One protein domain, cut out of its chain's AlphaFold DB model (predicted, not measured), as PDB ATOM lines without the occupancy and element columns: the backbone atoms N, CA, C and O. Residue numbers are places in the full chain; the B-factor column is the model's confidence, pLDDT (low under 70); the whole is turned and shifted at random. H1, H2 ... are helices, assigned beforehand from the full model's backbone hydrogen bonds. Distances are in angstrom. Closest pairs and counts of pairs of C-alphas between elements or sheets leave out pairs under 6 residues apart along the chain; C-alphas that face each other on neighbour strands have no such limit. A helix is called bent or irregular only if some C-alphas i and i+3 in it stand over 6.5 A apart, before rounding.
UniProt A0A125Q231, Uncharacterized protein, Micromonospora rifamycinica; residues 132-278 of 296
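This is residues 132 to 278 of the 296 residues of an uncharacterized protein of Micromonospora rifamycinica (UniProt A0A125Q231). One very long helix, H5, runs nearly the whole length of a rod; H4 folds back along its first part as a helical hairpin, and H1 and H2 pack on its last part as a three-helix bundle. The short H3 stands crosswise between these two ends. The printed part has 147 residues with five named helices, H1 to H5 in chain order, and no named strand: all helix. It is extended, with a radius of gyration of the C-alphas of 25.0 A and spans of 87 by 20 by 19 A.

The hub is H5, residues 221 to 275. With residues 223 to 242 alone it touches H4, residues 191 to 217, opposite ways at a shallow tilt of 9 degrees; the closest C-alphas, of Leu 216 and Ala 223, are 5.9 A apart. With residues 250 to 268 alone H5 touches H2, residues 158 to 179, opposite ways at a shallow tilt of 31 degrees, closest at the C-alphas of Arg 179 and Arg 250, 5.4 A. H1, residues 135 to 150, touches residues 256 to 271 of H5 alone, the same way at a shallow tilt of 16 degrees, closest at the C-alphas of Gly 149 and Val 267, 5.7 A. H1, H2 and H5 form an up-and-down bundle, each running against the one before it. H3, residues 183 to 189, is close to H5 but not clearly touching, about perpendicular at 76 degrees; the closest C-alphas, of Pro 183 and Tyr 246, are 7.0 A apart. Every O i to N i+4 pair is within hydrogen-bond range in H1, H3 and H5, against 15 of 18 in H2 and 21 of 23 in H4.

H5 spans 80.0 A from C-alpha 221 at (0.849, 61.696, -37.754) to C-alpha 275 at (17.994, -13.465, -59.101). H4 spans 36.8 A, H2 30.3 A, H1 22.1 A and H3 9.9 A. H4 is irregular, C-alphas 211 and 214 being 7.4 A apart, with a kink of 43 degrees near residue 211.

The C-alphas farthest apart, of Asp 218 and Gly 277, are 87.8 A from each other. The printed part has no cut and no long link. Mean pLDDT of the printed part is 78.4; 20 residues are under 70, among them 206 to 208.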
ATOM      1  N   VAL A 132       4.060   9.159 -45.395       78.94
ATOM      2  CA  VAL A 132       4.844  10.080 -46.240       78.94
ATOM      3  C   VAL A 132       5.199  11.389 -45.509       78.94
ATOM      4  O   VAL A 132       6.172  12.066 -45.844       78.94
ATOM      5  N   ASP A 133       4.423  11.744 -44.482       71.19
ATOM      6  CA  ASP A 133       4.607  12.939 -43.651       71.19
ATOM      7  C   ASP A 133       5.710  12.810 -42.588       71.19
ATOM      8  O   ASP A 133       6.205  13.824 -42.080       71.19
ATOM      9  N   ASP A 134       6.128  11.583 -42.254       75.31
ATOM     10  CA  ASP A 134       7.105  11.334 -41.196       75.31
ATOM     11  C   ASP A 134       8.409  10.760 -41.763       75.31
ATOM     12  O   ASP A 134       8.543   9.550 -41.964       75.31
ATOM     13  N   PRO A 135       9.438  11.594 -41.988       72.00
ATOM     14  CA  PRO A 135      10.677  11.105 -42.575       72.00
ATOM     15  C   PRO A 135      11.481  10.227 -41.628       72.00
ATOM     16  O   PRO A 135      12.406   9.562 -42.078       72.00
ATOM     17  N   VAL A 136      11.194  10.268 -40.321       76.12
ATOM     18  CA  VAL A 136      11.873   9.394 -39.365       76.12
ATOM     19  C   VAL A 136      11.451   7.966 -39.656       76.12
ATOM     20  O   VAL A 136      12.312   7.101 -39.778       76.12
ATOM     21  N   LYS A 137      10.153   7.758 -39.899       80.12
ATOM     22  CA  LYS A 137       9.609   6.466 -40.303       80.12
ATOM     23  C   LYS A 137      10.163   6.024 -41.653       80.12
ATOM     24  O   LYS A 137      10.748   4.949 -41.715       80.12
ATOM     25  N   ILE A 138      10.138   6.890 -42.673       81.38
ATOM     26  CA  ILE A 138      10.723   6.583 -43.996       81.38
ATOM     27  C   ILE A 138      12.194   6.161 -43.873       81.38
ATOM     28  O   ILE A 138      12.580   5.119 -44.396       81.38
ATOM     29  N   ARG A 139      13.017   6.927 -43.144       81.31
ATOM     30  CA  ARG A 139      14.441   6.609 -42.951       81.31
ATOM     31  C   ARG A 139      14.664   5.346 -42.130       81.31
ATOM     32  O   ARG A 139      15.592   4.605 -42.427       81.31
ATOM     33  N   SER A 140      13.842   5.088 -41.113       81.88
ATOM     34  CA  SER A 140      13.930   3.855 -40.321       81.88
ATOM     35  C   SER A 140      13.630   2.617 -41.171       81.88
ATOM     36  O   SER A 140      14.422   1.677 -41.172       81.88
ATOM     37  N   THR A 141      12.567   2.660 -41.986       84.50
ATOM     38  CA  THR A 141      12.230   1.597 -42.940       84.50
ATOM     39  C   THR A 141      13.344   1.429 -43.968       84.50
ATOM     40  O   THR A 141      13.797   0.316 -44.199       84.50
ATOM     41  N   LEU A 142      13.854   2.529 -44.526       84.56
ATOM     42  CA  LEU A 142      14.936   2.517 -45.509       84.56
ATOM     43  C   LEU A 142      16.233   1.918 -44.954       84.56
ATOM     44  O   LEU A 142      16.860   1.111 -45.630       84.56
ATOM     45  N   ARG A 143      16.617   2.248 -43.715       85.56
ATOM     46  CA  ARG A 143      17.772   1.626 -43.045       85.56
ATOM     47  C   ARG A 143      17.591   0.123 -42.890       85.56
ATOM     48  O   ARG A 143      18.521  -0.621 -43.180       85.56
ATOM     49  N   ARG A 144      16.402  -0.322 -42.476       84.69
ATOM     50  CA  ARG A 144      16.095  -1.748 -42.319       84.69
ATOM     51  C   ARG A 144      16.128  -2.472 -43.666       84.69
ATOM     52  O   ARG A 144      16.772  -3.503 -43.760       84.69
ATOM     53  N   VAL A 145      15.564  -1.878 -44.719       86.62
ATOM     54  CA  VAL A 145      15.640  -2.391 -46.100       86.62
ATOM     55  C   VAL A 145      17.086  -2.496 -46.593       86.62
ATOM     56  O   VAL A 145      17.458  -3.502 -47.183       86.62
ATOM     57  N   VAL A 146      17.919  -1.480 -46.347       85.44
ATOM     58  CA  VAL A 146      19.340  -1.505 -46.734       85.44
ATOM     59  C   VAL A 146      20.109  -2.580 -45.969       85.44
ATOM     60  O   VAL A 146      20.928  -3.271 -46.567       85.44
ATOM     61  N   HIS A 147      19.839  -2.735 -44.673       84.69
ATOM     62  CA  HIS A 147      20.483  -3.745 -43.839       84.69
ATOM     63  C   HIS A 147      20.077  -5.168 -44.252       84.69
ATOM     64  O   HIS A 147      20.945  -5.982 -44.546       84.69
ATOM     65  N   GLN A 148      18.776  -5.442 -44.384       84.56
ATOM     66  CA  GLN A 148      18.265  -6.753 -44.809       84.56
ATOM     67  C   GLN A 148      18.617  -7.083 -46.264       84.56
ATOM     68  O   GLN A 148      18.856  -8.235 -46.595       84.56
ATOM     69  N   GLY A 149      18.691  -6.079 -47.140       78.75
ATOM     70  CA  GLY A 149      19.110  -6.261 -48.529       78.75
ATOM     71  C   GLY A 149      20.616  -6.469 -48.717       78.75
ATOM     72  O   GLY A 149      21.045  -6.828 -49.814       78.75
ATOM     73  N   ALA A 150      21.436  -6.214 -47.690       81.19
ATOM     74  CA  ALA A 150      22.854  -6.567 -47.711       81.19
ATOM     75  C   ALA A 150      23.050  -8.071 -47.465       81.19
ATOM     76  O   ALA A 150      23.877  -8.696 -48.136       81.19
ATOM     77  N   ASP A 151      22.249  -8.636 -46.563       81.88
ATOM     78  CA  ASP A 151      22.226 -10.058 -46.232       81.88
ATOM     79  C   ASP A 151      21.660 -10.889 -47.401       81.88
ATOM     80  O   ASP A 151      20.749 -10.461 -48.109       81.88
ATOM     81  N   ALA A 152      22.252 -12.050 -47.680       70.50
ATOM     82  CA  ALA A 152      21.840 -12.916 -48.783       70.50
ATOM     83  C   ALA A 152      20.553 -13.677 -48.460       70.50
ATOM     84  O   ALA A 152      19.658 -13.723 -49.300       70.50
ATOM     85  N   GLU A 153      20.427 -14.179 -47.232       75.75
ATOM     86  CA  GLU A 153      19.265 -14.964 -46.802       75.75
ATOM     87  C   GLU A 153      18.012 -14.088 -46.669       75.75
ATOM     88  O   GLU A 153      16.902 -14.489 -47.016       75.75
ATOM     89  N   GLN A 154      18.182 -12.843 -46.219       76.44
ATOM     90  CA  GLN A 154      17.066 -11.915 -46.010       76.44
ATOM     91  C   GLN A 154      16.678 -11.138 -47.277       76.44
ATOM     92  O   GLN A 154      15.550 -10.637 -47.362       76.44
ATOM     93  N   ALA A 155      17.572 -11.063 -48.273       69.75
ATOM     94  CA  ALA A 155      17.331 -10.388 -49.550       69.75
ATOM     95  C   ALA A 155      16.184 -11.006 -50.364       69.75
ATOM     96  O   ALA A 155      15.563 -10.314 -51.172       69.75
ATOM     97  N   GLU A 156      15.888 -12.284 -50.141       73.69
ATOM     98  CA  GLU A 156      14.804 -13.006 -50.812       73.69
ATOM     99  C   GLU A 156      13.506 -13.034 -49.997       73.69
ATOM    100  O   GLU A 156      12.501 -13.590 -50.439       73.69
ATOM    101  N   SER A 157      13.487 -12.401 -48.820       82.50
ATOM    102  CA  SER A 157      12.301 -12.414 -47.975       82.50
ATOM    103  C   SER A 157      11.126 -11.656 -48.628       82.50
ATOM    104  O   SER A 157      11.287 -10.515 -49.082       82.50
ATOM    105  N   PRO A 158       9.899 -12.216 -48.607       85.06
ATOM    106  CA  PRO A 158       8.711 -11.532 -49.129       85.06
ATOM    107  C   PRO A 158       8.397 -10.247 -48.344       85.06
ATOM    108  O   PRO A 158       7.782  -9.316 -48.864       85.06
ATOM    109  N   ALA A 159       8.862 -10.168 -47.092       84.50
ATOM    110  CA  ALA A 159       8.786  -8.972 -46.263       84.50
ATOM    111  C   ALA A 159       9.610  -7.808 -46.838       84.50
ATOM    112  O   ALA A 159       9.119  -6.677 -46.886       84.50
ATOM    113  N   LEU A 160      10.834  -8.077 -47.305       86.19
ATOM    114  CA  LEU A 160      11.697  -7.069 -47.919       86.19
ATOM    115  C   LEU A 160      11.133  -6.591 -49.260       86.19
ATOM    116  O   LEU A 160      11.122  -5.389 -49.521       86.19
ATOM    117  N   GLU A 161      10.619  -7.507 -50.082       86.88
ATOM    118  CA  GLU A 161       9.993  -7.172 -51.367       86.88
ATOM    119  C   GLU A 161       8.751  -6.287 -51.173       86.88
ATOM    120  O   GLU A 161       8.624  -5.246 -51.821       86.88
ATOM    121  N   ARG A 162       7.898  -6.610 -50.188       87.62
ATOM    122  CA  ARG A 162       6.763  -5.760 -49.800       87.62
ATOM    123  C   ARG A 162       7.221  -4.385 -49.301       87.62
ATOM    124  O   ARG A 162       6.663  -3.375 -49.719       87.62
ATOM    125  N   ALA A 163       8.247  -4.315 -48.452       87.19
ATOM    126  CA  ALA A 163       8.777  -3.039 -47.960       87.19
ATOM    127  C   ALA A 163       9.390  -2.177 -49.085       87.19
ATOM    128  O   ALA A 163       9.209  -0.957 -49.098       87.19
ATOM    129  N   LEU A 164      10.077  -2.795 -50.051       88.88
ATOM    130  CA  LEU A 164      10.610  -2.125 -51.239       88.88
ATOM    131  C   LEU A 164       9.497  -1.585 -52.137       88.88
ATOM    132  O   LEU A 164       9.594  -0.438 -52.568       88.88
ATOM    133  N   ALA A 165       8.447  -2.372 -52.380       89.38
ATOM    134  CA  ALA A 165       7.277  -1.936 -53.139       89.38
ATOM    135  C   ALA A 165       6.594  -0.740 -52.457       89.38
ATOM    136  O   ALA A 165       6.338   0.279 -53.091       89.38
ATOM    137  N   LEU A 166       6.401  -0.781 -51.135       88.94
ATOM    138  CA  LEU A 166       5.858   0.358 -50.387       88.94
ATOM    139  C   LEU A 166       6.726   1.619 -50.543       88.94
ATOM    140  O   LEU A 166       6.208   2.707 -50.799       88.94
ATOM    141  N   LEU A 167       8.052   1.500 -50.423       88.88
ATOM    142  CA  LEU A 167       8.952   2.649 -50.547       88.88
ATOM    143  C   LEU A 167       9.021   3.209 -51.977       88.88
ATOM    144  O   LEU A 167       9.010   4.428 -52.157       88.88
ATOM    145  N   LEU A 168       9.112   2.344 -52.986       90.69
ATOM    146  CA  LEU A 168       9.336   2.744 -54.377       90.69
ATOM    147  C   LEU A 168       8.047   3.070 -55.127       90.69
ATOM    148  O   LEU A 168       8.053   4.001 -55.928       90.69
ATOM    149  N   ASP A 169       6.961   2.355 -54.851       90.69
ATOM    150  CA  ASP A 169       5.719   2.464 -55.618       90.69
ATOM    151  C   ASP A 169       4.690   3.365 -54.917       90.69
ATOM    152  O   ASP A 169       3.856   3.968 -55.585       90.69
ATOM    153  N   GLN A 170       4.764   3.530 -53.587       89.94
ATOM    154  CA  GLN A 170       3.849   4.414 -52.847       89.94
ATOM    155  C   GLN A 170       4.545   5.668 -52.307       89.94
ATOM    156  O   GLN A 170       4.120   6.792 -52.584       89.94
ATOM    157  N   VAL A 171       5.637   5.510 -51.551       87.75
ATOM    158  CA  VAL A 171       6.286   6.645 -50.871       87.75
ATOM    159  C   VAL A 171       7.016   7.554 -51.856       87.75
ATOM    160  O   VAL A 171       6.874   8.773 -51.773       87.75
ATOM    161  N   LEU A 172       7.781   7.001 -52.800       89.00
ATOM    162  CA  LEU A 172       8.556   7.800 -53.752       89.00
ATOM    163  C   LEU A 172       7.667   8.669 -54.669       89.00
ATOM    164  O   LEU A 172       7.950   9.870 -54.765       89.00
ATOM    165  N   PRO A 173       6.582   8.159 -55.292       89.38
ATOM    166  CA  PRO A 173       5.670   8.995 -56.070       89.38
ATOM    167  C   PRO A 173       4.987  10.050 -55.205       89.38
ATOM    168  O   PRO A 173       4.948  11.213 -55.596       89.38
ATOM    169  N   ALA A 174       4.549   9.696 -53.992       86.31
ATOM    170  CA  ALA A 174       3.926  10.650 -53.079       86.31
ATOM    171  C   ALA A 174       4.893  11.767 -52.633       86.31
ATOM    172  O   ALA A 174       4.490  12.926 -52.495       86.31
ATOM    173  N   LEU A 175       6.179  11.458 -52.429       85.19
ATOM    174  CA  LEU A 175       7.212  12.460 -52.143       85.19
ATOM    175  C   LEU A 175       7.459  13.385 -53.343       85.19
ATOM    176  O   LEU A 175       7.595  14.596 -53.153       85.19
ATOM    177  N   ARG A 176       7.483  12.842 -54.568       85.50
ATOM    178  CA  ARG A 176       7.626  13.624 -55.809       85.50
ATOM    179  C   ARG A 176       6.417  14.524 -56.054       85.50
ATOM    180  O   ARG A 176       6.583  15.720 -56.266       85.50
ATOM    181  N   GLU A 177       5.207  14.001 -55.895       85.81
ATOM    182  CA  GLU A 177       3.979  14.784 -56.035       85.81
ATOM    183  C   GLU A 177       3.957  15.965 -55.051       85.81
ATOM    184  O   GLU A 177       3.599  17.088 -55.404       85.81
ATOM    185  N   ARG A 178       4.407  15.746 -53.809       78.44
ATOM    186  CA  ARG A 178       4.505  16.800 -52.788       78.44
ATOM    187  C   ARG A 178       5.588  17.835 -53.087       78.44
ATOM    188  O   ARG A 178       5.397  19.000 -52.742       78.44
ATOM    189  N   ARG A 179       6.692  17.443 -53.729       75.25
ATOM    190  CA  ARG A 179       7.761  18.354 -54.181       75.25
ATOM    191  C   ARG A 179       7.257  19.364 -55.218       75.25
ATOM    192  O   ARG A 179       7.726  20.508 -55.213       75.25
ATOM    193  N   ASP A 180       6.315  18.953 -56.060       70.62
ATOM    194  CA  ASP A 180       5.806  19.758 -57.177       70.62
ATOM    195  C   ASP A 180       4.585  20.614 -56.802       70.62
ATOM    196  O   ASP A 180       4.055  21.376 -57.614       70.62
ATOM    197  N   ARG A 181       4.146  20.564 -55.538       77.81
ATOM    198  CA  ARG A 181       3.052  21.414 -55.057       77.81
ATOM    199  C   ARG A 181       3.498  22.869 -54.950       77.81
ATOM    200  O   ARG A 181       4.396  23.214 -54.187       77.81
ATOM    201  N   GLY A 182       2.784  23.743 -55.659       82.19
ATOM    202  CA  GLY A 182       2.923  25.190 -55.510       82.19
ATOM    203  C   GLY A 182       2.522  25.696 -54.112       82.19
ATOM    204  O   GLY A 182       1.810  25.008 -53.371       82.19
ATOM    205  N   PRO A 183       2.904  26.937 -53.757       77.12
ATOM    206  CA  PRO A 183       2.732  27.490 -52.410       77.12
ATOM    207  C   PRO A 183       1.265  27.535 -51.952       77.12
ATOM    208  O   PRO A 183       0.969  27.247 -50.794       77.12
ATOM    209  N   ARG A 184       0.321  27.803 -52.867       81.00
ATOM    210  CA  ARG A 184      -1.125  27.792 -52.568       81.00
ATOM    211  C   ARG A 184      -1.626  26.405 -52.155       81.00
ATOM    212  O   ARG A 184      -2.347  26.274 -51.171       81.00
ATOM    213  N   ARG A 185      -1.205  25.354 -52.871       81.31
ATOM    214  CA  ARG A 185      -1.557  23.964 -52.531       81.31
ATOM    215  C   ARG A 185      -0.881  23.524 -51.232       81.31
ATOM    216  O   ARG A 185      -1.487  22.796 -50.452       81.31
ATOM    217  N   TRP A 186       0.339  23.997 -50.967       83.38
ATOM    218  CA  TRP A 186       1.038  23.730 -49.708       83.38
ATOM    219  C   TRP A 186       0.307  24.320 -48.496       83.38
ATOM    220  O   TRP A 186       0.115  23.606 -47.512       83.38
ATOM    221  N   LEU A 187      -0.168  25.569 -48.591       80.38
ATOM    222  CA  LEU A 187      -0.995  26.201 -47.554       80.38
ATOM    223  C   LEU A 187      -2.290  25.413 -47.314       80.38
ATOM    224  O   LEU A 187      -2.662  25.171 -46.168       80.38
ATOM    225  N   GLY A 188      -2.931  24.944 -48.389       78.19
ATOM    226  CA  GLY A 188      -4.130  24.107 -48.312       78.19
ATOM    227  C   GLY A 188      -3.912  22.737 -47.658       78.19
ATOM    228  O   GLY A 188      -4.860  22.194 -47.099       78.19
ATOM    229  N   ALA A 189      -2.689  22.200 -47.694       76.38
ATOM    230  CA  ALA A 189      -2.311  20.962 -47.005       76.38
ATOM    231  C   ALA A 189      -1.851  21.204 -45.554       76.38
ATOM    232  O   ALA A 189      -2.037  20.351 -44.695       76.38
ATOM    233  N   HIS A 190      -1.296  22.383 -45.259       78.00
ATOM    234  CA  HIS A 190      -0.818  22.775 -43.929       78.00
ATOM    235  C   HIS A 190      -1.759  23.799 -43.273       78.00
ATOM    236  O   HIS A 190      -1.296  24.776 -42.679       78.00
ATOM    237  N   ARG A 191      -3.082  23.574 -43.370       77.75
ATOM    238  CA  ARG A 191      -4.112  24.517 -42.888       77.75
ATOM    239  C   ARG A 191      -3.925  24.889 -41.428       77.75
ATOM    240  O   ARG A 191      -4.012  26.061 -41.108       77.75
ATOM    241  N   VAL A 192      -3.614  23.924 -40.565       74.81
ATOM    242  CA  VAL A 192      -3.406  24.178 -39.130       74.81
ATOM    243  C   VAL A 192      -2.257  25.164 -38.915       74.81
ATOM    244  O   VAL A 192      -2.429  26.168 -38.234       74.81
ATOM    245  N   THR A 193      -1.108  24.934 -39.555       74.38
ATOM    246  CA  THR A 193       0.045  25.841 -39.466       74.38
ATOM    247  C   THR A 193      -0.292  27.223 -40.019       74.38
ATOM    248  O   THR A 193       0.062  28.224 -39.405       74.38
ATOM    249  N   ALA A 194      -0.983  27.288 -41.159       75.81
ATOM    250  CA  ALA A 194      -1.389  28.553 -41.760       75.81
ATOM    251  C   ALA A 194      -2.348  29.325 -40.842       75.81
ATOM    252  O   ALA A 194      -2.090  30.484 -40.542       75.81
ATOM    253  N   VAL A 195      -3.404  28.676 -40.341       78.25
ATOM    254  CA  VAL A 195      -4.393  29.268 -39.427       78.25
ATOM    255  C   VAL A 195      -3.737  29.743 -38.137       78.25
ATOM    256  O   VAL A 195      -4.046  30.839 -37.691       78.25
ATOM    257  N   LEU A 196      -2.799  28.983 -37.565       72.19
ATOM    258  CA  LEU A 196      -2.073  29.409 -36.366       72.19
ATOM    259  C   LEU A 196      -1.220  30.655 -36.624       72.19
ATOM    260  O   LEU A 196      -1.270  31.599 -35.841       72.19
ATOM    261  N   VAL A 197      -0.465  30.689 -37.729       72.81
ATOM    262  CA  VAL A 197       0.377  31.848 -38.068       72.81
ATOM    263  C   VAL A 197      -0.479  33.077 -38.379       72.81
ATOM    264  O   VAL A 197      -0.199  34.156 -37.865       72.81
ATOM    265  N   PHE A 198      -1.542  32.924 -39.176       80.94
ATOM    266  CA  PHE A 198      -2.455  34.025 -39.488       80.94
ATOM    267  C   PHE A 198      -3.236  34.491 -38.259       80.94
ATOM    268  O   PHE A 198      -3.352  35.691 -38.043       80.94
ATOM    269  N   GLY A 199      -3.727  33.566 -37.434       74.88
ATOM    270  CA  GLY A 199      -4.436  33.877 -36.195       74.88
ATOM    271  C   GLY A 199      -3.555  34.650 -35.217       74.88
ATOM    272  O   GLY A 199      -3.981  35.670 -34.685       74.88
ATOM    273  N   TRP A 200      -2.297  34.235 -35.049       75.12
ATOM    274  CA  TRP A 200      -1.344  34.947 -34.198       75.12
ATOM    275  C   TRP A 200      -0.993  36.341 -34.744       75.12
ATOM    276  O   TRP A 200      -0.981  37.321 -33.991       75.12
ATOM    277  N   ALA A 201      -0.779  36.459 -36.058       72.38
ATOM    278  CA  ALA A 201      -0.539  37.745 -36.708       72.38
ATOM    279  C   ALA A 201      -1.738  38.699 -36.554       72.38
ATOM    280  O   ALA A 201      -1.551  39.856 -36.183       72.38
ATOM    281  N   MET A 202      -2.963  38.206 -36.762       76.62
ATOM    282  CA  MET A 202      -4.196  38.980 -36.582       76.62
ATOM    283  C   MET A 202      -4.395  39.414 -35.131       76.62
ATOM    284  O   MET A 202      -4.731  40.569 -34.895       76.62
ATOM    285  N   ALA A 203      -4.138  38.534 -34.160       68.81
ATOM    286  CA  ALA A 203      -4.226  38.879 -32.743       68.81
ATOM    287  C   ALA A 203      -3.214  39.972 -32.357       68.81
ATOM    288  O   ALA A 203      -3.554  40.915 -31.647       68.81
ATOM    289  N   THR A 204      -1.987  39.893 -32.883       69.12
ATOM    290  CA  THR A 204      -0.935  40.895 -32.634       69.12
ATOM    291  C   THR A 204      -1.274  42.233 -33.288       69.12
ATOM    292  O   THR A 204      -1.069  43.295 -32.700       69.12
ATOM    293  N   LEU A 205      -1.841  42.193 -34.493       74.62
ATOM    294  CA  LEU A 205      -2.289  43.382 -35.204       74.62
ATOM    295  C   LEU A 205      -3.478  44.040 -34.494       74.62
ATOM    296  O   LEU A 205      -3.454  45.250 -34.293       74.62
ATOM    297  N   ALA A 206      -4.458  43.257 -34.039       68.06
ATOM    298  CA  ALA A 206      -5.580  43.748 -33.242       68.06
ATOM    299  C   ALA A 206      -5.097  44.424 -31.954       68.06
ATOM    300  O   ALA A 206      -5.481  45.562 -31.704       68.06
ATOM    301  N   ALA A 207      -4.185  43.785 -31.207       66.75
ATOM    302  CA  ALA A 207      -3.592  44.355 -29.998       66.75
ATOM    303  C   ALA A 207      -2.877  45.691 -30.277       66.75
ATOM    304  O   ALA A 207      -3.040  46.659 -29.531       66.75
ATOM    305  N   THR A 208      -2.138  45.767 -31.390       68.69
ATOM    306  CA  THR A 208      -1.432  46.985 -31.816       68.69
ATOM    307  C   THR A 208      -2.414  48.097 -32.183       68.69
ATOM    308  O   THR A 208      -2.257  49.230 -31.739       68.69
ATOM    309  N   VAL A 209      -3.461  47.783 -32.952       72.88
ATOM    310  CA  VAL A 209      -4.510  48.746 -33.316       72.88
ATOM    311  C   VAL A 209      -5.215  49.261 -32.066       72.88
ATOM    312  O   VAL A 209      -5.343  50.470 -31.920       72.88
ATOM    313  N   THR A 210      -5.613  48.389 -31.134       69.81
ATOM    314  CA  THR A 210      -6.268  48.809 -29.884       69.81
ATOM    315  C   THR A 210      -5.369  49.673 -29.005       69.81
ATOM    316  O   THR A 210      -5.852  50.620 -28.397       69.81
ATOM    317  N   ALA A 211      -4.064  49.391 -28.967       67.50
ATOM    318  CA  ALA A 211      -3.108  50.181 -28.196       67.50
ATOM    319  C   ALA A 211      -2.887  51.582 -28.792       67.50
ATOM    320  O   ALA A 211      -2.697  52.549 -28.060       67.50
ATOM    321  N   VAL A 212      -2.917  51.698 -30.122       69.25
ATOM    322  CA  VAL A 212      -2.644  52.950 -30.843       69.25
ATOM    323  C   VAL A 212      -3.937  53.734 -31.136       69.25
ATOM    324  O   VAL A 212      -3.876  54.934 -31.402       69.25
ATOM    325  N   ALA A 213      -5.116  53.113 -31.009       73.31
ATOM    326  CA  ALA A 213      -6.429  53.702 -31.301       73.31
ATOM    327  C   ALA A 213      -6.683  55.088 -30.674       73.31
ATOM    328  O   ALA A 213      -7.091  55.980 -31.424       73.31
ATOM    329  N   PRO A 214      -6.377  55.343 -29.382       70.44
ATOM    330  CA  PRO A 214      -6.588  56.665 -28.784       70.44
ATOM    331  C   PRO A 214      -5.786  57.758 -29.507       70.44
ATOM    332  O   PRO A 214      -6.297  58.826 -29.827       70.44
ATOM    333  N   SER A 215      -4.539  57.450 -29.870       71.50
ATOM    334  CA  SER A 215      -3.648  58.382 -30.570       71.50
ATOM    335  C   SER A 215      -3.981  58.582 -32.059       71.50
ATOM    336  O   SER A 215      -3.561  59.579 -32.655       71.50
ATOM    337  N   LEU A 216      -4.743  57.660 -32.664       70.19
ATOM    338  CA  LEU A 216      -5.253  57.790 -34.035       70.19
ATOM    339  C   LEU A 216      -6.447  58.745 -34.101       70.19
ATOM    340  O   LEU A 216      -6.556  59.499 -35.072       70.19
ATOM    341  N   TRP A 217      -7.301  58.753 -33.070       76.06
ATOM    342  CA  TRP A 217      -8.401  59.715 -32.946       76.06
ATOM    343  C   TRP A 217      -7.900  61.155 -32.817       76.06
ATOM    344  O   TRP A 217      -8.433  62.038 -33.486       76.06
ATOM    345  N   ASP A 218      -6.784  61.361 -32.117       75.69
ATOM    346  CA  ASP A 218      -6.104  62.661 -32.013       75.69
ATOM    347  C   ASP A 218      -5.376  63.101 -33.304       75.69
ATOM    348  O   ASP A 218      -4.667  64.110 -33.316       75.69
ATOM    349  N   ARG A 219      -5.498  62.345 -34.409       72.62
ATOM    350  CA  ARG A 219      -4.856  62.605 -35.718       72.62
ATOM    351  C   ARG A 219      -3.342  62.847 -35.650       72.62
ATOM    352  O   ARG A 219      -2.764  63.486 -36.535       72.62
ATOM    353  N   ARG A 220      -2.651  62.303 -34.646       71.81
ATOM    354  CA  ARG A 220      -1.191  62.423 -34.551       71.81
ATOM    355  C   ARG A 220      -0.546  61.641 -35.696       71.81
ATOM    356  O   ARG A 220      -0.639  60.416 -35.751       71.81
ATOM    357  N   ARG A 221       0.159  62.331 -36.606       72.06
ATOM    358  CA  ARG A 221       0.849  61.696 -37.754       72.06
ATOM    359  C   ARG A 221       1.794  60.561 -37.328       72.06
ATOM    360  O   ARG A 221       1.905  59.569 -38.040       72.06
ATOM    361  N   GLY A 222       2.418  60.670 -36.151       65.88
ATOM    362  CA  GLY A 222       3.303  59.634 -35.603       65.88
ATOM    363  C   GLY A 222       2.611  58.294 -35.323       65.88
ATOM    364  O   GLY A 222       3.215  57.248 -35.548       65.88
ATOM    365  N   ALA A 223       1.336  58.306 -34.920       65.88
ATOM    366  CA  ALA A 223       0.563  57.094 -34.642       65.88
ATOM    367  C   ALA A 223       0.249  56.306 -35.925       65.88
ATOM    368  O   ALA A 223       0.389  55.084 -35.963       65.88
ATOM    369  N   TRP A 224      -0.090  57.013 -37.009       71.25
ATOM    370  CA  TRP A 224      -0.302  56.415 -38.331       71.25
ATOM    371  C   TRP A 224       0.973  55.793 -38.901       71.25
ATOM    372  O   TRP A 224       0.929  54.687 -39.437       71.25
ATOM    373  N   ILE A 225       2.115  56.474 -38.746       71.88
ATOM    374  CA  ILE A 225       3.418  55.945 -39.172       71.88
ATOM    375  C   ILE A 225       3.771  54.693 -38.361       71.88
ATOM    376  O   ILE A 225       4.144  53.680 -38.949       71.88
ATOM    377  N   MET A 226       3.605  54.721 -37.034       68.56
ATOM    378  CA  MET A 226       3.837  53.546 -36.186       68.56
ATOM    379  C   MET A 226       2.957  52.362 -36.575       68.56
ATOM    380  O   MET A 226       3.459  51.247 -36.699       68.56
ATOM    381  N   LEU A 227       1.663  52.599 -36.805       72.75
ATOM    382  CA  LEU A 227       0.746  51.548 -37.224       72.75
ATOM    383  C   LEU A 227       1.167  50.957 -38.575       72.75
ATOM    384  O   LEU A 227       1.244  49.738 -38.704       72.75
ATOM    385  N   ALA A 228       1.506  51.796 -39.558       72.69
ATOM    386  CA  ALA A 228       1.969  51.338 -40.867       72.69
ATOM    387  C   ALA A 228       3.243  50.480 -40.762       72.69
ATOM    388  O   ALA A 228       3.327  49.416 -41.380       72.69
ATOM    389  N   VAL A 229       4.208  50.897 -39.935       68.38
ATOM    390  CA  VAL A 229       5.436  50.132 -39.673       68.38
ATOM    391  C   VAL A 229       5.120  48.802 -38.987       68.38
ATOM    392  O   VAL A 229       5.631  47.766 -39.407       68.38
ATOM    393  N   ALA A 230       4.256  48.795 -37.970       66.94
ATOM    394  CA  ALA A 230       3.887  47.575 -37.258       66.94
ATOM    395  C   ALA A 230       3.166  46.570 -38.168       66.94
ATOM    396  O   ALA A 230       3.522  45.391 -38.185       66.94
ATOM    397  N   VAL A 231       2.213  47.033 -38.984       77.25
ATOM    398  CA  VAL A 231       1.517  46.205 -39.981       77.25
ATOM    399  C   VAL A 231       2.521  45.590 -40.956       77.25
ATOM    400  O   VAL A 231       2.497  44.378 -41.174       77.25
ATOM    401  N   LEU A 232       3.441  46.397 -41.495       78.62
ATOM    402  CA  LEU A 232       4.479  45.921 -42.406       78.62
ATOM    403  C   LEU A 232       5.344  44.832 -41.752       78.62
ATOM    404  O   LEU A 232       5.557  43.779 -42.350       78.62
ATOM    405  N   VAL A 233       5.810  45.051 -40.519       69.38
ATOM    406  CA  VAL A 233       6.644  44.086 -39.783       69.38
ATOM    407  C   VAL A 233       5.891  42.780 -39.524       69.38
ATOM    408  O   VAL A 233       6.428  41.707 -39.806       69.38
ATOM    409  N   ILE A 234       4.647  42.845 -39.039       69.06
ATOM    410  CA  ILE A 234       3.828  41.662 -38.728       69.06
ATOM    411  C   ILE A 234       3.580  40.829 -39.992       69.06
ATOM    412  O   ILE A 234       3.785  39.613 -39.981       69.06
ATOM    413  N   VAL A 235       3.199  41.474 -41.101       78.50
ATOM    414  CA  VAL A 235       2.955  40.799 -42.385       78.50
ATOM    415  C   VAL A 235       4.242  40.181 -42.934       78.50
ATOM    416  O   VAL A 235       4.233  39.019 -43.353       78.50
ATOM    417  N   CYS A 236       5.362  40.906 -42.883       72.81
ATOM    418  CA  CYS A 236       6.663  40.403 -43.320       72.81
ATOM    419  C   CYS A 236       7.125  39.192 -42.498       72.81
ATOM    420  O   CYS A 236       7.598  38.213 -43.074       72.81
ATOM    421  N   LEU A 237       6.956  39.212 -41.173       66.44
ATOM    422  CA  LEU A 237       7.325  38.095 -40.297       66.44
ATOM    423  C   LEU A 237       6.440  36.863 -40.533       66.44
ATOM    424  O   LEU A 237       6.958  35.753 -40.670       66.44
ATOM    425  N   ALA A 238       5.121  37.044 -40.641       69.44
ATOM    426  CA  ALA A 238       4.190  35.952 -40.918       69.44
ATOM    427  C   ALA A 238       4.443  35.327 -42.303       69.44
ATOM    428  O   ALA A 238       4.592  34.106 -42.431       69.44
ATOM    429  N   GLY A 239       4.571  36.161 -43.341       72.75
ATOM    430  CA  GLY A 239       4.885  35.725 -44.702       72.75
ATOM    431  C   GLY A 239       6.269  35.077 -44.810       72.75
ATOM    432  O   GLY A 239       6.426  34.037 -45.459       72.75
ATOM    433  N   GLY A 240       7.263  35.637 -44.120       69.81
ATOM    434  CA  GLY A 240       8.611  35.089 -44.018       69.81
ATOM    435  C   GLY A 240       8.619  33.701 -43.381       69.81
ATOM    436  O   GLY A 240       9.188  32.769 -43.952       69.81
ATOM    437  N   LEU A 241       7.931  33.523 -42.250       68.62
ATOM    438  CA  LEU A 241       7.830  32.238 -41.554       68.62
ATOM    439  C   LEU A 241       7.178  31.161 -42.433       68.62
ATOM    440  O   LEU A 241       7.699  30.045 -42.531       68.62
ATOM    441  N   LEU A 242       6.081  31.493 -43.119       72.81
ATOM    442  CA  LEU A 242       5.420  30.582 -44.060       72.81
ATOM    443  C   LEU A 242       6.334  30.226 -45.236       72.81
ATOM    444  O   LEU A 242       6.413  29.061 -45.623       72.81
ATOM    445  N   THR A 243       7.080  31.197 -45.764       73.81
ATOM    446  CA  THR A 243       8.020  30.977 -46.872       73.81
ATOM    447  C   THR A 243       9.178  30.071 -46.460       73.81
ATOM    448  O   THR A 243       9.516  29.140 -47.194       73.81
ATOM    449  N   VAL A 244       9.760  30.287 -45.274       70.75
ATOM    450  CA  VAL A 244      10.815  29.423 -44.720       70.75
ATOM    451  C   VAL A 244      10.285  28.003 -44.528       70.75
ATOM    452  O   VAL A 244      10.930  27.045 -44.952       70.75
ATOM    453  N   ARG A 245       9.078  27.843 -43.969       73.12
ATOM    454  CA  ARG A 245       8.444  26.528 -43.776       73.12
ATOM    455  C   ARG A 245       8.135  25.819 -45.095       73.12
ATOM    456  O   ARG A 245       8.395  24.620 -45.203       73.12
ATOM    457  N   TYR A 246       7.652  26.547 -46.098       74.75
ATOM    458  CA  TYR A 246       7.421  26.025 -47.444       74.75
ATOM    459  C   TYR A 246       8.724  25.551 -48.097       74.75
ATOM    460  O   TYR A 246       8.819  24.399 -48.527       74.75
ATOM    461  N   ARG A 247       9.763  26.400 -48.116       74.50
ATOM    462  CA  ARG A 247      11.077  26.048 -48.686       74.50
ATOM    463  C   ARG A 247      11.699  24.856 -47.968       74.50
ATOM    464  O   ARG A 247      12.191  23.940 -48.621       74.50
ATOM    465  N   TYR A 248      11.613  24.834 -46.641       74.06
ATOM    466  CA  TYR A 248      12.095  23.728 -45.822       74.06
ATOM    467  C   TYR A 248      11.362  22.415 -46.125       74.06
ATOM    468  O   TYR A 248      12.002  21.378 -46.286       74.06
ATOM    469  N   SER A 249      10.030  22.450 -46.240       74.75
ATOM    470  CA  SER A 249       9.226  21.282 -46.617       74.75
ATOM    471  C   SER A 249       9.641  20.753 -47.990       74.75
ATOM    472  O   SER A 249       9.928  19.563 -48.116       74.75
ATOM    473  N   ARG A 250       9.773  21.631 -48.992       77.50
ATOM    474  CA  ARG A 250      10.179  21.247 -50.349       77.50
ATOM    475  C   ARG A 250      11.571  20.621 -50.383       77.50
ATOM    476  O   ARG A 250      11.732  19.542 -50.941       77.50
ATOM    477  N   TYR A 251      12.553  21.258 -49.743       75.94
ATOM    478  CA  TYR A 251      13.915  20.729 -49.643       75.94
ATOM    479  C   TYR A 251      13.932  19.335 -49.005       75.94
ATOM    480  O   TYR A 251      14.514  18.400 -49.549       75.94
ATOM    481  N   ARG A 252      13.220  19.172 -47.885       75.25
ATOM    482  CA  ARG A 252      13.126  17.903 -47.156       75.25
ATOM    483  C   ARG A 252      12.550  16.785 -48.024       75.25
ATOM    484  O   ARG A 252      13.096  15.688 -48.016       75.25
ATOM    485  N   HIS A 253      11.472  17.051 -48.765       79.19
ATOM    486  CA  HIS A 253      10.867  16.053 -49.651       79.19
ATOM    487  C   HIS A 253      11.787  15.677 -50.818       79.19
ATOM    488  O   HIS A 253      11.860  14.497 -51.146       79.19
ATOM    489  N   THR A 254      12.538  16.628 -51.383       80.19
ATOM    490  CA  THR A 254      13.543  16.341 -52.422       80.19
ATOM    491  C   THR A 254      14.645  15.427 -51.898       80.19
ATOM    492  O   THR A 254      14.873  14.365 -52.467       80.19
ATOM    493  N   VAL A 255      15.271  15.785 -50.772       79.19
ATOM    494  CA  VAL A 255      16.361  14.988 -50.188       79.19
ATOM    495  C   VAL A 255      15.894  13.572 -49.853       79.19
ATOM    496  O   VAL A 255      16.603  12.611 -50.131       79.19
ATOM    497  N   LEU A 256      14.689  13.430 -49.294       81.81
ATOM    498  CA  LEU A 256      14.125  12.119 -48.965       81.81
ATOM    499  C   LEU A 256      13.772  11.302 -50.204       81.81
ATOM    500  O   LEU A 256      14.011  10.100 -50.205       81.81
ATOM    501  N   ALA A 257      13.219  11.923 -51.248       86.00
ATOM    502  CA  ALA A 257      12.937  11.231 -52.501       86.00
ATOM    503  C   ALA A 257      14.233  10.697 -53.128       86.00
ATOM    504  O   ALA A 257      14.282   9.539 -53.537       86.00
ATOM    505  N   ASP A 258      15.297  11.503 -53.123       86.00
ATOM    506  CA  ASP A 258      16.603  11.107 -53.647       86.00
ATOM    507  C   ASP A 258      17.266  10.019 -52.787       86.00
ATOM    508  O   ASP A 258      17.961   9.153 -53.319       86.00
ATOM    509  N   GLU A 259      17.086  10.059 -51.463       85.12
ATOM    510  CA  GLU A 259      17.558   9.036 -50.518       85.12
ATOM    511  C   GLU A 259      16.824   7.704 -50.756       85.12
ATOM    512  O   GLU A 259      17.467   6.671 -50.939       85.12
ATOM    513  N   VAL A 260      15.490   7.733 -50.865       87.75
ATOM    514  CA  VAL A 260      14.659   6.555 -51.171       87.75
ATOM    515  C   VAL A 260      15.015   5.961 -52.526       87.75
ATOM    516  O   VAL A 260      15.283   4.765 -52.615       87.75
ATOM    517  N   GLN A 261      15.087   6.784 -53.572       90.38
ATOM    518  CA  GLN A 261      15.417   6.319 -54.915       90.38
ATOM    519  C   GLN A 261      16.811   5.686 -54.976       90.38
ATOM    520  O   GLN A 261      16.971   4.633 -55.593       90.38
ATOM    521  N   ARG A 262      17.816   6.292 -54.330       88.62
ATOM    522  CA  ARG A 262      19.181   5.752 -54.323       88.62
ATOM    523  C   ARG A 262      19.282   4.466 -53.517       88.62
ATOM    524  O   ARG A 262      19.812   3.486 -54.026       88.62
ATOM    525  N   SER A 263      18.781   4.445 -52.286       86.31
ATOM    526  CA  SER A 263      18.971   3.302 -51.391       86.31
ATOM    527  C   SER A 263      18.043   2.138 -51.723       86.31
ATOM    528  O   SER A 263      18.523   1.039 -51.983       86.31
ATOM    529  N   ALA A 264      16.727   2.364 -51.776       85.06
ATOM    530  CA  ALA A 264      15.773   1.297 -52.084       85.06
ATOM    531  C   ALA A 264      15.907   0.833 -53.545       85.06
ATOM    532  O   ALA A 264      15.836  -0.363 -53.819       85.06
ATOM    533  N   GLY A 265      16.190   1.754 -54.476       85.56
ATOM    534  CA  GLY A 265      16.472   1.409 -55.870       85.56
ATOM    535  C   GLY A 265      17.740   0.566 -56.027       85.56
ATOM    536  O   GLY A 265      17.718  -0.424 -56.756       85.56
ATOM    537  N   ALA A 266      18.820   0.889 -55.302       86.25
ATOM    538  CA  ALA A 266      20.037   0.076 -55.309       86.25
ATOM    539  C   ALA A 266      19.809  -1.322 -54.722       86.25
ATOM    540  O   ALA A 266      20.308  -2.295 -55.278       86.25
ATOM    541  N   VAL A 267      19.041  -1.444 -53.634       86.38
ATOM    542  CA  VAL A 267      18.706  -2.749 -53.041       86.38
ATOM    543  C   VAL A 267      17.863  -3.584 -54.008       86.38
ATOM    544  O   VAL A 267      18.228  -4.721 -54.289       86.38
ATOM    545  N   ARG A 268      16.801  -3.012 -54.597       87.56
ATOM    546  CA  ARG A 268      15.983  -3.701 -55.612       87.56
ATOM    547  C   ARG A 268      16.832  -4.159 -56.797       87.56
ATOM    548  O   ARG A 268      16.693  -5.294 -57.237       87.56
ATOM    549  N   ARG A 269      17.740  -3.305 -57.277       86.81
ATOM    550  CA  ARG A 269      18.670  -3.645 -58.358       86.81
ATOM    551  C   ARG A 269      19.572  -4.824 -57.985       86.81
ATOM    552  O   ARG A 269      19.651  -5.760 -58.767       86.81
ATOM    553  N   ARG A 270      20.175  -4.828 -56.789       83.94
ATOM    554  CA  ARG A 270      21.010  -5.948 -56.312       83.94
ATOM    555  C   ARG A 270      20.229  -7.255 -56.194       83.94
ATOM    556  O   ARG A 270      20.753  -8.297 -56.561       83.94
ATOM    557  N   ILE A 271      18.990  -7.211 -55.700       84.25
ATOM    558  CA  ILE A 271      18.126  -8.401 -55.608       84.25
ATOM    559  C   ILE A 271      17.844  -8.954 -57.009       84.25
ATOM    560  O   ILE A 271      17.964 -10.154 -57.229       84.25
ATOM    561  N   VAL A 272      17.522  -8.084 -57.969       86.12
ATOM    562  CA  VAL A 272      17.301  -8.483 -59.368       86.12
ATOM    563  C   VAL A 272      18.581  -9.047 -59.994       86.12
ATOM    564  O   VAL A 272      18.535 -10.111 -60.598       86.12
ATOM    565  N   GLU A 273      19.733  -8.396 -59.806       85.56
ATOM    566  CA  GLU A 273      21.035  -8.879 -60.291       85.56
ATOM    567  C   GLU A 273      21.417 -10.240 -59.683       85.56
ATOM    568  O   GLU A 273      21.978 -11.082 -60.383       85.56
ATOM    569  N   ARG A 274      21.083 -10.495 -58.407       82.56
ATOM    570  CA  ARG A 274      21.239 -11.815 -57.769       82.56
ATOM    571  C   ARG A 274      20.298 -12.857 -58.374       82.56
ATOM    572  O   ARG A 274      20.778 -13.909 -58.781       82.56
ATOM    573  N   ARG A 275      18.998 -12.554 -58.506       82.88
ATOM    574  CA  ARG A 275      17.994 -13.465 -59.101       82.88
ATOM    575  C   ARG A 275      18.329 -13.843 -60.548       82.88
ATOM    576  O   ARG A 275      18.053 -14.958 -60.970       82.88
ATOM    577  N   LEU A 276      18.928 -12.921 -61.299       84.75
ATOM    578  CA  LEU A 276      19.366 -13.149 -62.678       84.75
ATOM    579  C   LEU A 276      20.735 -13.848 -62.779       84.75
ATOM    580  O   LEU A 276      21.211 -14.075 -63.887       84.75
ATOM    581  N   GLY A 277      21.397 -14.154 -61.657       80.12
ATOM    582  CA  GLY A 277      22.730 -14.767 -61.653       80.12
ATOM    583  C   GLY A 277      23.848 -13.850 -62.169       80.12
ATOM    584  O   GLY A 277      24.950 -14.315 -62.433       80.12
ATOM    585  N   ILE A 278      23.595 -12.542 -62.292       78.00
ATOM    586  CA  ILE A 278      24.539 -11.535 -62.817       78.00
ATOM    587  C   ILE A 278      25.563 -11.116 -61.744       78.00
ATOM    588  O   ILE A 278      26.495 -10.367 -62.017       78.00
TER     589      ILE A 278